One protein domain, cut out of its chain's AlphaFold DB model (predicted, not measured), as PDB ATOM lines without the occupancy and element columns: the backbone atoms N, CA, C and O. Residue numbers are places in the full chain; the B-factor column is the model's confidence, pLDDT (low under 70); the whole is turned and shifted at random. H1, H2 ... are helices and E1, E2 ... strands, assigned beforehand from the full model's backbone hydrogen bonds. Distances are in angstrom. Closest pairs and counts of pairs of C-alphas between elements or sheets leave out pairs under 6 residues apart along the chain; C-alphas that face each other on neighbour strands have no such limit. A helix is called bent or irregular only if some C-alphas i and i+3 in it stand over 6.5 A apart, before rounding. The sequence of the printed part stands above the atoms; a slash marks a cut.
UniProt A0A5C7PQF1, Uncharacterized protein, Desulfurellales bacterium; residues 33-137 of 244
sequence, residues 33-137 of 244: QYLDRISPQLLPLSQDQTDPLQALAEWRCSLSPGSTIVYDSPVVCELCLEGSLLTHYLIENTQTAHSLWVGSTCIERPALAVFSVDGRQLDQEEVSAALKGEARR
ATOM      1  N   GLN A  33     168.281 112.501 124.073       91.62
ATOM      2  CA  GLN A  33     168.648 113.835 123.572       91.62
ATOM      3  C   GLN A  33     168.833 114.878 124.681       91.62
ATOM      4  O   GLN A  33     169.489 115.896 124.474       91.62
ATOM      5  N   TYR A  34     168.178 114.693 125.829       91.06
ATOM      6  CA  TYR A  34     168.400 115.553 126.983       91.06
ATOM      7  C   TYR A  34     169.721 115.204 127.666       91.06
ATOM      8  O   TYR A  34     170.483 116.115 127.972       91.06
ATOM      9  N   LEU A  35     170.006 113.911 127.857       93.12
ATOM     10  CA  LEU A  35     171.271 113.456 128.436       93.12
ATOM     11  C   LEU A  35     172.458 113.938 127.597       93.12
ATOM     12  O   LEU A  35     173.321 114.623 128.131       93.12
ATOM     13  N   ASP A  36     172.427 113.731 126.278       94.31
ATOM     14  CA  ASP A  36     173.465 114.208 125.350       94.31
ATOM     15  C   ASP A  36     173.725 115.716 125.474       94.31
ATOM     16  O   ASP A  36     174.857 116.181 125.354       94.31
ATOM     17  N   ARG A  37     172.667 116.494 125.728       94.94
ATOM     18  CA  ARG A  37     172.742 117.952 125.845       94.94
ATOM     19  C   ARG A  37     173.403 118.411 127.137       94.94
ATOM     20  O   ARG A  37     174.133 119.394 127.105       94.94
ATOM     21  N   ILE A  38     173.111 117.752 128.257       95.31
ATOM     22  CA  ILE A  38     173.650 118.148 129.565       95.31
ATOM     23  C   ILE A  38     175.042 117.566 129.819       95.31
ATOM     24  O   ILE A  38     175.799 118.145 130.593       95.31
ATOM     25  N   SER A  39     175.405 116.463 129.151       96.75
ATOM     26  CA  SER A  39     176.689 115.767 129.321       96.75
ATOM     27  C   SER A  39     177.917 116.688 129.334       96.75
ATOM     28  O   SER A  39     178.743 116.519 130.229       96.75
ATOM     29  N   PRO A  40     178.061 117.688 128.435       97.56
ATOM     30  CA  PRO A  40     179.240 118.556 128.426       97.56
ATOM     31  C   PRO A  40     179.391 119.427 129.678       97.56
ATOM     32  O   PRO A  40     180.509 119.799 130.012       97.56
ATOM     33  N   GLN A  41     178.283 119.765 130.346       97.38
ATOM     34  CA  GLN A  41     178.285 120.563 131.578       97.38
ATOM     35  C   GLN A  41     178.319 119.683 132.828       97.38
ATOM     36  O   GLN A  41     178.875 120.068 133.849       97.38
ATOM     37  N   LEU A  42     177.727 118.492 132.738       96.75
ATOM     38  CA  LEU A  42     177.566 117.572 133.854       96.75
ATOM     39  C   LEU A  42     178.819 116.724 134.106       96.75
ATOM     40  O   LEU A  42     179.363 116.745 135.205       96.75
ATOM     41  N   LEU A  43     179.280 115.983 133.091       97.38
ATOM     42  CA  LEU A  43     180.308 114.946 133.250       97.38
ATOM     43  C   LEU A  43     181.642 115.479 133.798       97.38
ATOM     44  O   LEU A  43     182.194 114.839 134.688       97.38
ATOM     45  N   PRO A  44     182.166 116.645 133.361       97.69
ATOM     46  CA  PRO A  44     183.429 117.162 133.896       97.69
ATOM     47  C   PRO A  44     183.371 117.539 135.383       97.69
ATOM     48  O   PRO A  44     184.417 117.686 136.011       97.69
ATOM     49  N   LEU A  45     182.166 117.728 135.926       97.38
ATOM     50  CA  LEU A  45     181.914 118.145 137.305       97.38
ATOM     51  C   LEU A  45     181.446 116.981 138.193       97.38
ATOM     52  O   LEU A  45     181.196 117.178 139.385       97.38
ATOM     53  N   SER A  46     181.326 115.781 137.628       97.06
ATOM     54  CA  SER A  46     180.874 114.571 138.307       97.06
ATOM     55  C   SER A  46     182.013 113.592 138.568       97.06
ATOM     56  O   SER A  46     183.090 113.664 137.966       97.06
ATOM     57  N   GLN A  47     181.776 112.673 139.504       96.88
ATOM     58  CA  GLN A  47     182.676 111.555 139.750       96.88
ATOM     59  C   GLN A  47     182.595 110.546 138.597       96.88
ATOM     60  O   GLN A  47     183.637 110.107 138.102       96.88
ATOM     61  N   ASP A  48     181.385 110.213 138.135       94.12
ATOM     62  CA  ASP A  48     181.193 109.500 136.873       94.12
ATOM     63  C   ASP A  48     181.323 110.471 135.692       94.12
ATOM     64  O   ASP A  48     180.501 111.361 135.479       94.12
ATOM     65  N   GLN A  49     182.387 110.291 134.911       94.81
ATOM     66  CA  GLN A  49     182.686 111.125 133.745       94.81
ATOM     67  C   GLN A  49     182.225 110.493 132.425       94.81
ATOM     68  O   GLN A  49     182.565 110.992 131.352       94.81
ATOM     69  N   THR A  50     181.488 109.380 132.479       94.69
ATOM     70  CA  THR A  50     181.150 108.564 131.305       94.69
ATOM     71  C   THR A  50     179.657 108.336 131.126       94.69
ATOM     72  O   THR A  50     179.172 108.427 129.998       94.69
ATOM     73  N   ASP A  51     178.923 108.071 132.207       94.62
ATOM     74  CA  ASP A  51     177.480 107.844 132.175       94.62
ATOM     75  C   ASP A  51     176.742 109.074 132.731       94.62
ATOM     76  O   ASP A  51     176.735 109.299 133.944       94.62
ATOM     77  N   PRO A  52     176.073 109.878 131.880       93.50
ATOM     78  CA  PRO A  52     175.377 111.080 132.327       93.50
ATOM     79  C   PRO A  52     174.205 110.789 133.267       93.50
ATOM     80  O   PRO A  52     173.804 111.675 134.017       93.50
ATOM     81  N   LEU A  53     173.631 109.583 133.248       91.88
ATOM     82  CA  LEU A  53     172.561 109.230 134.176       91.88
ATOM     83  C   LEU A  53     173.113 108.974 135.582       91.88
ATOM     84  O   LEU A  53     172.530 109.463 136.549       91.88
ATOM     85  N   GLN A  54     174.231 108.248 135.691       92.56
ATOM     86  CA  GLN A  54     174.922 108.039 136.969       92.56
ATOM     87  C   GLN A  54     175.474 109.356 137.505       92.56
ATOM     88  O   GLN A  54     175.215 109.700 138.655       92.56
ATOM     89  N   ALA A  55     176.120 110.138 136.637       94.81
ATOM     90  CA  ALA A  55     176.621 111.462 136.966       94.81
ATOM     91  C   ALA A  55     175.514 112.350 137.548       94.81
ATOM     92  O   ALA A  55     175.722 112.976 138.578       94.81
ATOM     93  N   LEU A  56     174.316 112.368 136.943       93.31
ATOM     94  CA  LEU A  56     173.193 113.197 137.397       93.31
ATOM     95  C   LEU A  56     172.645 112.766 138.765       93.31
ATOM     96  O   LEU A  56     172.194 113.621 139.525       93.31
ATOM     97  N   ALA A  57     172.719 111.476 139.101       92.31
ATOM     98  CA  ALA A  57     172.277 110.952 140.395       92.31
ATOM     99  C   ALA A  57     173.152 111.427 141.574       92.31
ATOM    100  O   ALA A  57     172.722 111.370 142.725       92.31
ATOM    101  N   GLU A  58     174.361 111.930 141.303       94.94
ATOM    102  CA  GLU A  58     175.239 112.542 142.308       94.94
ATOM    103  C   GLU A  58     174.747 113.923 142.766       94.94
ATOM    104  O   GLU A  58     175.206 114.436 143.795       94.94
ATOM    105  N   TRP A  59     173.833 114.539 142.011       95.94
ATOM    106  CA  TRP A  59     173.386 115.910 142.215       95.94
ATOM    107  C   TRP A  59     172.060 115.972 142.960       95.94
ATOM    108  O   TRP A  59     171.153 115.156 142.778       95.94
ATOM    109  N   ARG A  60     171.918 117.009 143.783       95.62
ATOM    110  CA  ARG A  60     170.680 117.285 144.512       95.62
ATOM    111  C   ARG A  60     170.358 118.767 144.559       95.62
ATOM    112  O   ARG A  60     171.253 119.604 144.551       95.62
ATOM    113  N   CYS A  61     169.072 119.072 144.675       96.81
ATOM    114  CA  CYS A  61     168.559 120.403 144.975       96.81
ATOM    115  C   CYS A  61     168.064 120.425 146.424       96.81
ATOM    116  O   CYS A  61     167.107 119.724 146.746       96.81
ATOM    117  N   SER A  62     168.657 121.248 147.283       96.38
ATOM    118  CA  SER A  62     168.188 121.438 148.663       96.38
ATOM    119  C   SER A  62     167.559 122.819 148.800       96.38
ATOM    120  O   SER A  62     168.265 123.828 148.765       96.38
ATOM    121  N   LEU A  63     166.233 122.888 148.936       95.12
ATOM    122  CA  LEU A  63     165.536 124.167 149.081       95.12
ATOM    123  C   LEU A  63     165.898 124.800 150.425       95.12
ATOM    124  O   LEU A  63     165.600 124.249 151.475       95.12
ATOM    125  N   SER A  64     166.561 125.950 150.403       92.56
ATOM    126  CA  SER A  64     167.025 126.655 151.600       92.56
ATOM    127  C   SER A  64     167.276 128.139 151.289       92.56
ATOM    128  O   SER A  64     167.307 128.530 150.118       92.56
ATOM    129  N   PRO A  65     167.436 129.014 152.302       89.62
ATOM    130  CA  PRO A  65     167.817 130.400 152.058       89.62
ATOM    131  C   PRO A  65     169.086 130.487 151.202       89.62
ATOM    132  O   PRO A  65     170.125 129.945 151.560       89.62
ATOM    133  N   GLY A  66     168.990 131.175 150.063       91.50
ATOM    134  CA  GLY A  66     170.095 131.309 149.112       91.50
ATOM    135  C   GLY A  66     170.163 130.219 148.040       91.50
ATOM    136  O   GLY A  66     170.957 130.368 147.126       91.50
ATOM    137  N   SER A  67     169.315 129.183 148.065       95.19
ATOM    138  CA  SER A  67     169.301 128.134 147.029       95.19
ATOM    139  C   SER A  67     168.474 128.493 145.789       95.19
ATOM    140  O   SER A  67     168.341 127.678 144.881       95.19
ATOM    141  N   THR A  68     167.859 129.676 145.758       97.12
ATOM    142  CA  THR A  68     166.970 130.130 144.682       97.12
ATOM    143  C   THR A  68     167.233 131.600 144.390       97.12
ATOM    144  O   THR A  68     167.276 132.418 145.310       97.12
ATOM    145  N   ILE A  69     167.355 131.945 143.110       95.56
ATOM    146  CA  ILE A  69     167.522 133.324 142.642       95.56
ATOM    147  C   ILE A  69     166.424 133.624 141.628       95.56
ATOM    148  O   ILE A  69     166.225 132.867 140.680       95.56
ATOM    149  N   VAL A  70     165.729 134.747 141.817       94.44
ATOM    150  CA  VAL A  70     164.746 135.275 140.864       94.44
ATOM    151  C   VAL A  70     165.326 136.525 140.211       94.44
ATOM    152  O   VAL A  70     165.648 137.493 140.899       94.44
ATOM    153  N   TYR A  71     165.447 136.503 138.889       92.56
ATOM    154  CA  TYR A  71     166.053 137.563 138.090       92.56
ATOM    155  C   TYR A  71     164.992 138.512 137.521       92.56
ATOM    156  O   TYR A  71     163.883 138.105 137.175       92.56
ATOM    157  N   ASP A  72     165.355 139.788 137.376       87.44
ATOM    158  CA  ASP A  72     164.534 140.785 136.669       87.44
ATOM    159  C   ASP A  72     164.683 140.671 135.129       87.44
ATOM    160  O   ASP A  72     163.900 141.270 134.390       87.44
ATOM    161  N   SER A  73     165.651 139.886 134.636       89.19
ATOM    162  CA  SER A  73     165.930 139.659 133.213       89.19
ATOM    163  C   SER A  73     166.184 138.178 132.899       89.19
ATOM    164  O   SER A  73     166.637 137.449 133.780       89.19
ATOM    165  N   PRO A  74     165.947 137.732 131.649       93.38
ATOM    166  CA  PRO A  74     166.253 136.374 131.210       93.38
ATOM    167  C   PRO A  74     167.692 135.932 131.494       93.38
ATOM    168  O   PRO A  74     168.636 136.665 131.200       93.38
ATOM    169  N   VAL A  75     167.845 134.705 131.986       94.12
ATOM    170  CA  VAL A  75     169.125 134.024 132.225       94.12
ATOM    171  C   VAL A  75     169.150 132.636 131.573       94.12
ATOM    172  O   VAL A  75     168.127 132.152 131.069       94.12
ATOM    173  N   VAL A  76     170.339 132.029 131.531       96.31
ATOM    174  CA  VAL A  76     170.611 130.725 130.912       96.31
ATOM    175  C   VAL A  76     170.875 129.677 131.986       96.31
ATOM    176  O   VAL A  76     171.647 129.923 132.904       96.31
ATOM    177  N   CYS A  77     170.266 128.500 131.832       96.38
ATOM    178  CA  CYS A  77     170.519 127.341 132.682       96.38
ATOM    179  C   CYS A  77     171.960 126.849 132.512       96.38
ATOM    180  O   CYS A  77     172.351 126.507 131.397       96.38
ATOM    181  N   GLU A  78     172.717 126.706 133.598       97.12
ATOM    182  CA  GLU A  78     174.109 126.244 133.519       97.12
ATOM    183  C   GLU A  78     174.227 124.757 133.148       97.12
ATOM    184  O   GLU A  78     175.248 124.340 132.617       97.12
ATOM    185  N   LEU A  79     173.169 123.959 133.350       95.75
ATOM    186  CA  LEU A  79     173.178 122.528 133.030       95.75
ATOM    187  C   LEU A  79     172.804 122.232 131.571       95.75
ATOM    188  O   LEU A  79     173.504 121.494 130.886       95.75
ATOM    189  N   CYS A  80     171.680 122.770 131.083       94.50
ATOM    190  CA  CYS A  80     171.179 122.463 129.737       94.50
ATOM    191  C   CYS A  80     171.438 123.557 128.695       94.50
ATOM    192  O   CYS A  80     171.112 123.350 127.526       94.50
ATOM    193  N   LEU A  81     171.977 124.707 129.118       94.75
ATOM    194  CA  LEU A  81     172.243 125.895 128.300       94.75
ATOM    195  C   LEU A  81     171.017 126.488 127.583       94.75
ATOM    196  O   LEU A  81     171.155 127.335 126.701       94.75
ATOM    197  N   GLU A  82     169.805 126.089 127.970       91.56
ATOM    198  CA  GLU A  82     168.583 126.743 127.501       91.56
ATOM    199  C   GLU A  82     168.371 128.065 128.254       91.56
ATOM    200  O   GLU A  82     168.541 128.153 129.473       91.56
ATOM    201  N   GLY A  83     168.021 129.108 127.498       89.06
ATOM    202  CA  GLY A  83     167.798 130.461 128.003       89.06
ATOM    203  C   GLY A  83     166.353 130.763 128.394       89.06
ATOM    204  O   GLY A  83     165.500 129.882 128.485       89.06
ATOM    205  N   SER A  84     166.072 132.059 128.553       86.31
ATOM    206  CA  SER A  84     164.730 132.604 128.816       86.31
ATOM    207  C   SER A  84     164.128 132.216 130.169       86.31
ATOM    208  O   SER A  84     162.908 132.227 130.339       86.31
ATOM    209  N   LEU A  85     164.979 131.911 131.149       90.12
ATOM    210  CA  LEU A  85     164.573 131.628 132.520       90.12
ATOM    211  C   LEU A  85     164.574 132.912 133.350       90.12
ATOM    212  O   LEU A  85     165.417 133.779 133.151       90.12
ATOM    213  N   LEU A  86     163.648 133.027 134.300       93.50
ATOM    214  CA  LEU A  86     163.643 134.106 135.301       93.50
ATOM    215  C   LEU A  86     163.992 133.604 136.703       93.50
ATOM    216  O   LEU A  86     164.062 134.393 137.639       93.50
ATOM    217  N   THR A  87     164.217 132.300 136.850       94.69
ATOM    218  CA  THR A  87     164.512 131.675 138.135       94.69
ATOM    219  C   THR A  87     165.592 130.627 137.953       94.69
ATOM    220  O   THR A  87     165.463 129.760 137.085       94.69
ATOM    221  N   HIS A  88     166.615 130.688 138.800       96.56
ATOM    222  CA  HIS A  88     167.564 129.602 139.001       96.56
ATOM    223  C   HIS A  88     167.374 128.980 140.376       96.56
ATOM    224  O   HIS A  88     167.012 129.665 141.335       96.56
ATOM    225  N   TYR A  89     167.698 127.699 140.467       97.06
ATOM    226  CA  TYR A  89     167.877 127.000 141.726       97.06
ATOM    227  C   TYR A  89     169.251 126.347 141.739       97.06
ATOM    228  O   TYR A  89     169.756 125.920 140.696       97.06
ATOM    229  N   LEU A  90     169.844 126.291 142.920       97.75
ATOM    230  CA  LEU A  90     171.139 125.682 143.141       97.75
ATOM    231  C   LEU A  90     170.986 124.161 143.186       97.75
ATOM    232  O   LEU A  90     170.198 123.631 143.975       97.75
ATOM    233  N   ILE A  91     171.768 123.469 142.365       97.31
ATOM    234  CA  ILE A  91     172.049 122.048 142.541       97.31
ATOM    235  C   ILE A  91     173.507 121.867 142.937       97.31
ATOM    236  O   ILE A  91     174.383 122.609 142.495       97.31
ATOM    237  N   GLU A  92     173.761 120.864 143.763       97.56
ATOM    238  CA  GLU A  92     175.084 120.571 144.304       97.56
ATOM    239  C   GLU A  92     175.414 119.102 144.074       97.56
ATOM    240  O   GLU A  92     174.575 118.225 144.308       97.56
ATOM    241  N   ASN A  93     176.644 118.838 143.642       97.25
ATOM    242  CA  ASN A  93     177.184 117.496 143.539       97.25
ATOM    243  C   ASN A  93     177.658 117.026 144.921       97.25
ATOM    244  O   ASN A  93     178.521 117.637 145.556       97.25
ATOM    245  N   THR A  94     177.100 115.910 145.378       94.69
ATOM    246  CA  THR A  94     177.381 115.338 146.702       94.69
ATOM    247  C   THR A  94     178.754 114.673 146.823       94.69
ATOM    248  O   THR A  94     179.202 114.434 147.942       94.69
ATOM    249  N   GLN A  95     179.424 114.400 145.701       95.69
ATOM    250  CA  GLN A  95     180.719 113.718 145.617       95.69
ATOM    251  C   GLN A  95     181.884 114.673 145.323       95.69
ATOM    252  O   GLN A  95     182.995 114.445 145.797       95.69
ATOM    253  N   THR A  96     181.655 115.743 144.555       95.19
ATOM    254  CA  THR A  96     182.728 116.619 144.036       95.19
ATOM    255  C   THR A  96     182.694 118.050 144.573       95.19
ATOM    256  O   THR A  96     183.579 118.838 144.252       95.19
ATOM    257  N   ALA A  97     181.694 118.405 145.391       93.38
ATOM    258  CA  ALA A  97     181.460 119.762 145.906       93.38
ATOM    259  C   ALA A  97     181.256 120.846 144.825       93.38
ATOM    260  O   ALA A  97     181.220 122.037 145.138       93.38
ATOM    261  N   HIS A  98     181.096 120.454 143.559       98.06
ATOM    262  CA  HIS A  98     180.682 121.360 142.495       98.06
ATOM    263  C   HIS A  98     179.207 121.746 142.644       98.06
ATOM    264  O   HIS A  98     178.401 121.006 143.209       98.06
ATOM    265  N   SER A  99     178.846 122.908 142.110       97.44
ATOM    266  CA  SER A  99     177.473 123.402 142.100       97.44
ATOM    267  C   SER A  99     177.141 124.070 140.770       97.44
ATOM    268  O   SER A  99     178.036 124.519 140.053       97.44
ATOM    269  N   LEU A 100     175.853 124.084 140.428       97.75
ATOM    270  CA  LEU A 100     175.319 124.700 139.214       97.75
ATOM    271  C   LEU A 100     174.001 125.411 139.515       97.75
ATOM    272  O   LEU A 100     173.186 124.942 140.316       97.75
ATOM    273  N   TRP A 101     173.752 126.504 138.805       97.50
ATOM    274  CA  TRP A 101     172.475 127.204 138.787       97.50
ATOM    275  C   TRP A 101     171.624 126.758 137.606       97.50
ATOM    276  O   TRP A 101     171.956 126.976 136.439       97.50
ATOM    277  N   VAL A 102     170.480 126.148 137.901       96.44
ATOM    278  CA  VAL A 102     169.659 125.486 136.882       96.44
ATOM    279  C   VAL A 102     168.213 125.964 136.885       96.44
ATOM    280  O   VAL A 102     167.675 126.420 137.894       96.44
ATOM    281  N   GLY A 103     167.561 125.850 135.728       94.81
ATOM    282  CA  GLY A 103     166.133 126.123 135.583       94.81
ATOM    283  C   GLY A 103     165.249 125.016 136.155       94.81
ATOM    284  O   GLY A 103     165.651 123.853 136.235       94.81
ATOM    285  N   SER A 104     163.993 125.354 136.466       91.75
ATOM    286  CA  SER A 104     163.016 124.405 137.025       91.75
ATOM    287  C   SER A 104     162.814 123.165 136.151       91.75
ATOM    288  O   SER A 104     162.661 122.070 136.674       91.75
ATOM    289  N   THR A 105     162.874 123.302 134.824       90.00
ATOM    290  CA  THR A 105     162.687 122.190 133.876       90.00
ATOM    291  C   THR A 105     163.776 121.123 133.961       90.00
ATOM    292  O   THR A 105     163.527 119.974 133.592       90.00
ATOM    293  N   CYS A 106     164.981 121.479 134.416       91.75
ATOM    294  CA  CYS A 106     166.054 120.518 134.658       91.75
ATOM    295  C   CYS A 106     165.832 119.765 135.971       91.75
ATOM    296  O   CYS A 106     166.015 118.555 136.005       91.75
ATOM    297  N   ILE A 107     165.379 120.468 137.013       91.12
ATOM    298  CA  ILE A 107     165.150 119.920 138.359       91.12
ATOM    299  C   ILE A 107     163.903 119.044 138.416       91.12
ATOM    300  O   ILE A 107     163.891 118.028 139.092       91.12
ATOM    301  N   GLU A 108     162.855 119.400 137.673       89.81
ATOM    302  CA  GLU A 108     161.610 118.630 137.579       89.81
ATOM    303  C   GLU A 108     161.787 117.276 136.855       89.81
ATOM    304  O   GLU A 108     160.796 116.622 136.535       89.81
ATOM    305  N   ARG A 109     163.013 116.828 136.563       84.81
ATOM    306  CA  ARG A 109     163.288 115.527 135.940       84.81
ATOM    307  C   ARG A 109     163.659 114.479 137.001       84.81
ATOM    308  O   ARG A 109     164.433 114.783 137.901       84.81
ATOM    309  N   PRO A 110     163.226 113.217 136.841       75.81
ATOM    310  CA  PRO A 110     163.208 112.200 137.902       75.81
ATOM    311  C   PRO A 110     164.573 111.664 138.375       75.81
ATOM    312  O   PRO A 110     164.596 110.745 139.185       75.81
ATOM    313  N   ALA A 111     165.700 112.189 137.884       80.38
ATOM    314  CA  ALA A 111     167.040 111.771 138.321       80.38
ATOM    315  C   ALA A 111     167.683 112.720 139.343       80.38
ATOM    316  O   ALA A 111     168.686 112.348 139.942       80.38
ATOM    317  N   LEU A 112     167.126 113.917 139.559       88.06
ATOM    318  CA  LEU A 112     167.621 114.843 140.575       88.06
ATOM    319  C   LEU A 112     166.835 114.661 141.869       88.06
ATOM    320  O   LEU A 112     165.613 114.813 141.898       88.06
ATOM    321  N   ALA A 113     167.541 114.372 142.958       92.75
ATOM    322  CA  ALA A 113     166.925 114.363 144.275       92.75
ATOM    323  C   ALA A 113     166.643 115.807 144.715       92.75
ATOM    324  O   ALA A 113     167.543 116.648 144.737       92.75
ATOM    325  N   VAL A 114     165.397 116.099 145.080       95.38
ATOM    326  CA  VAL A 114     164.992 117.419 145.574       95.38
ATOM    327  C   VAL A 114     164.565 117.290 147.023       95.38
ATOM    328  O   VAL A 114     163.758 116.425 147.359       95.38
ATOM    329  N   PHE A 115     165.087 118.160 147.874       96.00
ATOM    330  CA  PHE A 115     164.796 118.198 149.296       96.00
ATOM    331  C   PHE A 115     164.091 119.503 149.646       96.00
ATOM    332  O   PHE A 115     164.466 120.580 149.177       96.00
ATOM    333  N   SER A 116     163.054 119.401 150.468       94.81
ATOM    334  CA  SER A 116     162.368 120.541 151.059       94.81
ATOM    335  C   SER A 116     163.242 121.258 152.093       94.81
ATOM    336  O   SER A 116     164.313 120.786 152.471       94.81
ATOM    337  N   VAL A 117     162.745 122.392 152.590       91.00
ATOM    338  CA  VAL A 117     163.428 123.212 153.607       91.00
ATOM    339  C   VAL A 117     163.649 122.460 154.924       91.00
ATOM    340  O   VAL A 117     164.650 122.678 155.596       91.00
ATOM    341  N   ASP A 118     162.755 121.538 155.279       92.25
ATOM    342  CA  ASP A 118     162.881 120.636 156.431       92.25
ATOM    343  C   ASP A 118     163.782 119.414 156.164       92.25
ATOM    344  O   ASP A 118     163.940 118.561 157.035       92.25
ATOM    345  N   GLY A 119     164.398 119.322 154.981       93.25
ATOM    346  CA  GLY A 119     165.329 118.252 154.617       93.25
ATOM    347  C   GLY A 119     164.659 116.951 154.170       93.25
ATOM    348  O   GLY A 119     165.338 115.935 154.015       93.25
ATOM    349  N   ARG A 120     163.341 116.950 153.939       95.50
ATOM    350  CA  ARG A 120     162.611 115.790 153.419       95.50
ATOM    351  C   ARG A 120     162.766 115.706 151.905       95.50
ATOM    352  O   ARG A 120     162.575 116.693 151.202       95.50
ATOM    353  N   GLN A 121     163.052 114.514 151.386       95.31
ATOM    354  CA  GLN A 121     163.032 114.294 149.942       95.31
ATOM    355  C   GLN A 121     161.598 114.400 149.406       95.31
ATOM    356  O   GLN A 121     160.669 113.793 149.948       95.31
ATOM    357  N   LEU A 122     161.431 115.198 148.357       94.12
ATOM    358  CA  LEU A 122     160.168 115.416 147.670       94.12
ATOM    359  C   LEU A 122     159.952 114.357 146.597       94.12
ATOM    360  O   LEU A 122     160.900 113.937 145.927       94.12
ATOM    361  N   ASP A 123     158.698 113.964 146.403       90.88
ATOM    362  CA  ASP A 123     158.324 113.187 145.229       90.88
ATOM    363  C   ASP A 123     158.165 114.076 143.981       90.88
ATOM    364  O   ASP A 123     158.143 115.308 144.032       90.88
ATOM    365  N   GLN A 124     158.041 113.432 142.824       84.94
ATOM    366  CA  GLN A 124     157.971 114.110 141.534       84.94
ATOM    367  C   GLN A 124     156.742 115.030 141.376       84.94
ATOM    368  O   GLN A 124     156.794 115.989 140.597       84.94
ATOM    369  N   GLU A 125     155.640 114.747 142.075       85.69
ATOM    370  CA  GLU A 125     154.428 115.570 142.049       85.69
ATOM    371  C   GLU A 125     154.597 116.819 142.926       85.69
ATOM    372  O   GLU A 125     154.136 117.907 142.563       85.69
ATOM    373  N   GLU A 126     155.322 116.690 144.037       92.81
ATOM    374  CA  GLU A 126     155.624 117.764 144.980       92.81
ATOM    375  C   GLU A 126     156.662 118.762 144.444       92.81
ATOM    376  O   GLU A 126     156.536 119.965 144.701       92.81
ATOM    377  N   VAL A 127     157.660 118.307 143.672       92.81
ATOM    378  CA  VAL A 127     158.786 119.144 143.204       92.81
ATOM    379  C   VAL A 127     158.315 120.418 142.504       92.81
ATOM    380  O   VAL A 127     158.735 121.514 142.875       92.81
ATOM    381  N   SER A 128     157.409 120.318 141.525       90.94
ATOM    382  CA  SER A 128     156.966 121.504 140.770       90.94
ATOM    383  C   SER A 128     156.264 122.527 141.669       90.94
ATOM    384  O   SER A 128     156.448 123.739 141.519       90.94
ATOM    385  N   ALA A 129     155.457 122.051 142.621       92.44
ATOM    386  CA  ALA A 129     154.769 122.912 143.575       92.44
ATOM    387  C   ALA A 129     155.764 123.583 144.534       92.44
ATOM    388  O   ALA A 129     155.660 124.789 144.767       92.44
ATOM    389  N   ALA A 130     156.752 122.834 145.025       94.19
ATOM    390  CA  ALA A 130     157.785 123.337 145.921       94.19
ATOM    391  C   ALA A 130     158.672 124.393 145.246       94.19
ATOM    392  O   ALA A 130     158.830 125.487 145.785       94.19
ATOM    393  N   LEU A 131     159.162 124.129 144.030       93.94
ATOM    394  CA  LEU A 131     159.976 125.075 143.258       93.94
ATOM    395  C   LEU A 131     159.227 126.387 142.986       93.94
ATOM    396  O   LEU A 131     159.790 127.474 143.143       93.94
ATOM    397  N   LYS A 132     157.945 126.309 142.606       92.94
ATOM    398  CA  LYS A 132     157.098 127.498 142.394       92.94
ATOM    399  C   LYS A 132     156.832 128.251 143.691       92.94
ATOM    400  O   LYS A 132     156.846 129.482 143.690       92.94
ATOM    401  N   GLY A 133     156.573 127.528 144.779       93.56
ATOM    402  CA  GLY A 133     156.387 128.103 146.108       93.56
ATOM    403  C   GLY A 133     157.621 128.877 146.560       93.56
ATOM    404  O   GLY A 133     157.504 130.033 146.965       93.56
ATOM    405  N   GLU A 134     158.798 128.283 146.390       94.19
ATOM    406  CA  GLU A 134     160.071 128.889 146.770       94.19
ATOM    407  C   GLU A 134     160.421 130.103 145.904       94.19
ATOM    408  O   GLU A 134     160.739 131.168 146.431       94.19
ATOM    409  N   ALA A 135     160.254 130.010 144.581       94.00
ATOM    410  CA  ALA A 135     160.440 131.157 143.691       94.00
ATOM    411  C   ALA A 135     159.518 132.325 144.069       94.00
ATOM    412  O   ALA A 135     159.953 133.474 144.128       94.00
ATOM    413  N   ARG A 136     158.249 132.035 144.379       92.75
ATOM    414  CA  ARG A 136     157.295 133.049 144.843       92.75
ATOM    415  C   ARG A 136     157.732 133.663 146.170       92.75
ATOM    416  O   ARG A 136     157.607 134.875 146.329       92.75
ATOM    417  N   ARG A 137     158.230 132.854 147.108       92.00
ATOM    418  CA  ARG A 137     158.741 133.321 148.402       92.00
ATOM    419  C   ARG A 137     159.922 134.274 148.212       92.00
ATOM    420  O   ARG A 137     159.881 135.383 148.731       92.00
TER     421      ARG A 137
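Overview. This is residues 33 to 137 of the 244 residues of an uncharacterized protein of Desulfurellales bacterium (UniProt A0A5C7PQF1). A strongly twisted sheet built round the long strand E3 stands between two helical ends: H1 and H2 graze it at one end of the longest axis, and H4 packs across E2 at the other. Tiny H3 sits near the middle. The printed part has 105 residues, with named elements in the order H1 H2 E1 E2 E3 E4 H3 E5 H4; the class is mixed, helices and strands. It is compact, with a radius of gyration of the C-alphas of 12.9 A and spans of 37 by 31 by 24 A.

Arrangement. H1, residues 33 to 45, touches H2, residues 52 to 57, closest at the C-alphas of Ser 39 and Pro 52, 5.7 A. E1, residues 59 to 62, has antiparallel E3, residues 85 to 93, on one side (N 60 and O 92, 3.0 A) and parallel E5, residues 113 to 115, on the other (N 61 and O 113, 2.9 A). E2, residues 68 to 75, bends by 110 degrees at residue 72. E2, E3 and E4, residues 99 to 102, form a meander, each strand the antiparallel neighbour of the one before, with N 69 and O 88 at 2.9 A and N 91 and O 100 at 2.9 A. H3, residues 104 to 107, is on the sheet at a height of 5.1 A, over none of its strands. H4, residues 124 to 137, is on it at 8.7 A; the C-alphas of Val 70 and Ala 135 are closest to E2, 6.6 A apart. Every O i to N i+4 pair is within hydrogen-bond range in H2, 5 of 9 in H1 and 8 of 10 in H4; H3 is too short for one.

Along the chain. H1 begins at C-alpha 33 (168.648, 113.835, 123.572) and spans 19.6 A; E3 spans 21.9 A. H4 spans 20.4 A, ending at C-alpha 137 (158.741, 133.321, 148.402). H1 is irregular, C-alphas 37 and 40 being 7.0 A apart, and H4 only just, 125 and 128 being 6.6 A apart.

Size, cuts and confidence. The C-alphas farthest apart, Thr 50 and Arg 137, are 37.5 A apart. The printed part has no cut and no long link. Its mean pLDDT is 93.6, and no printed residue is under 70.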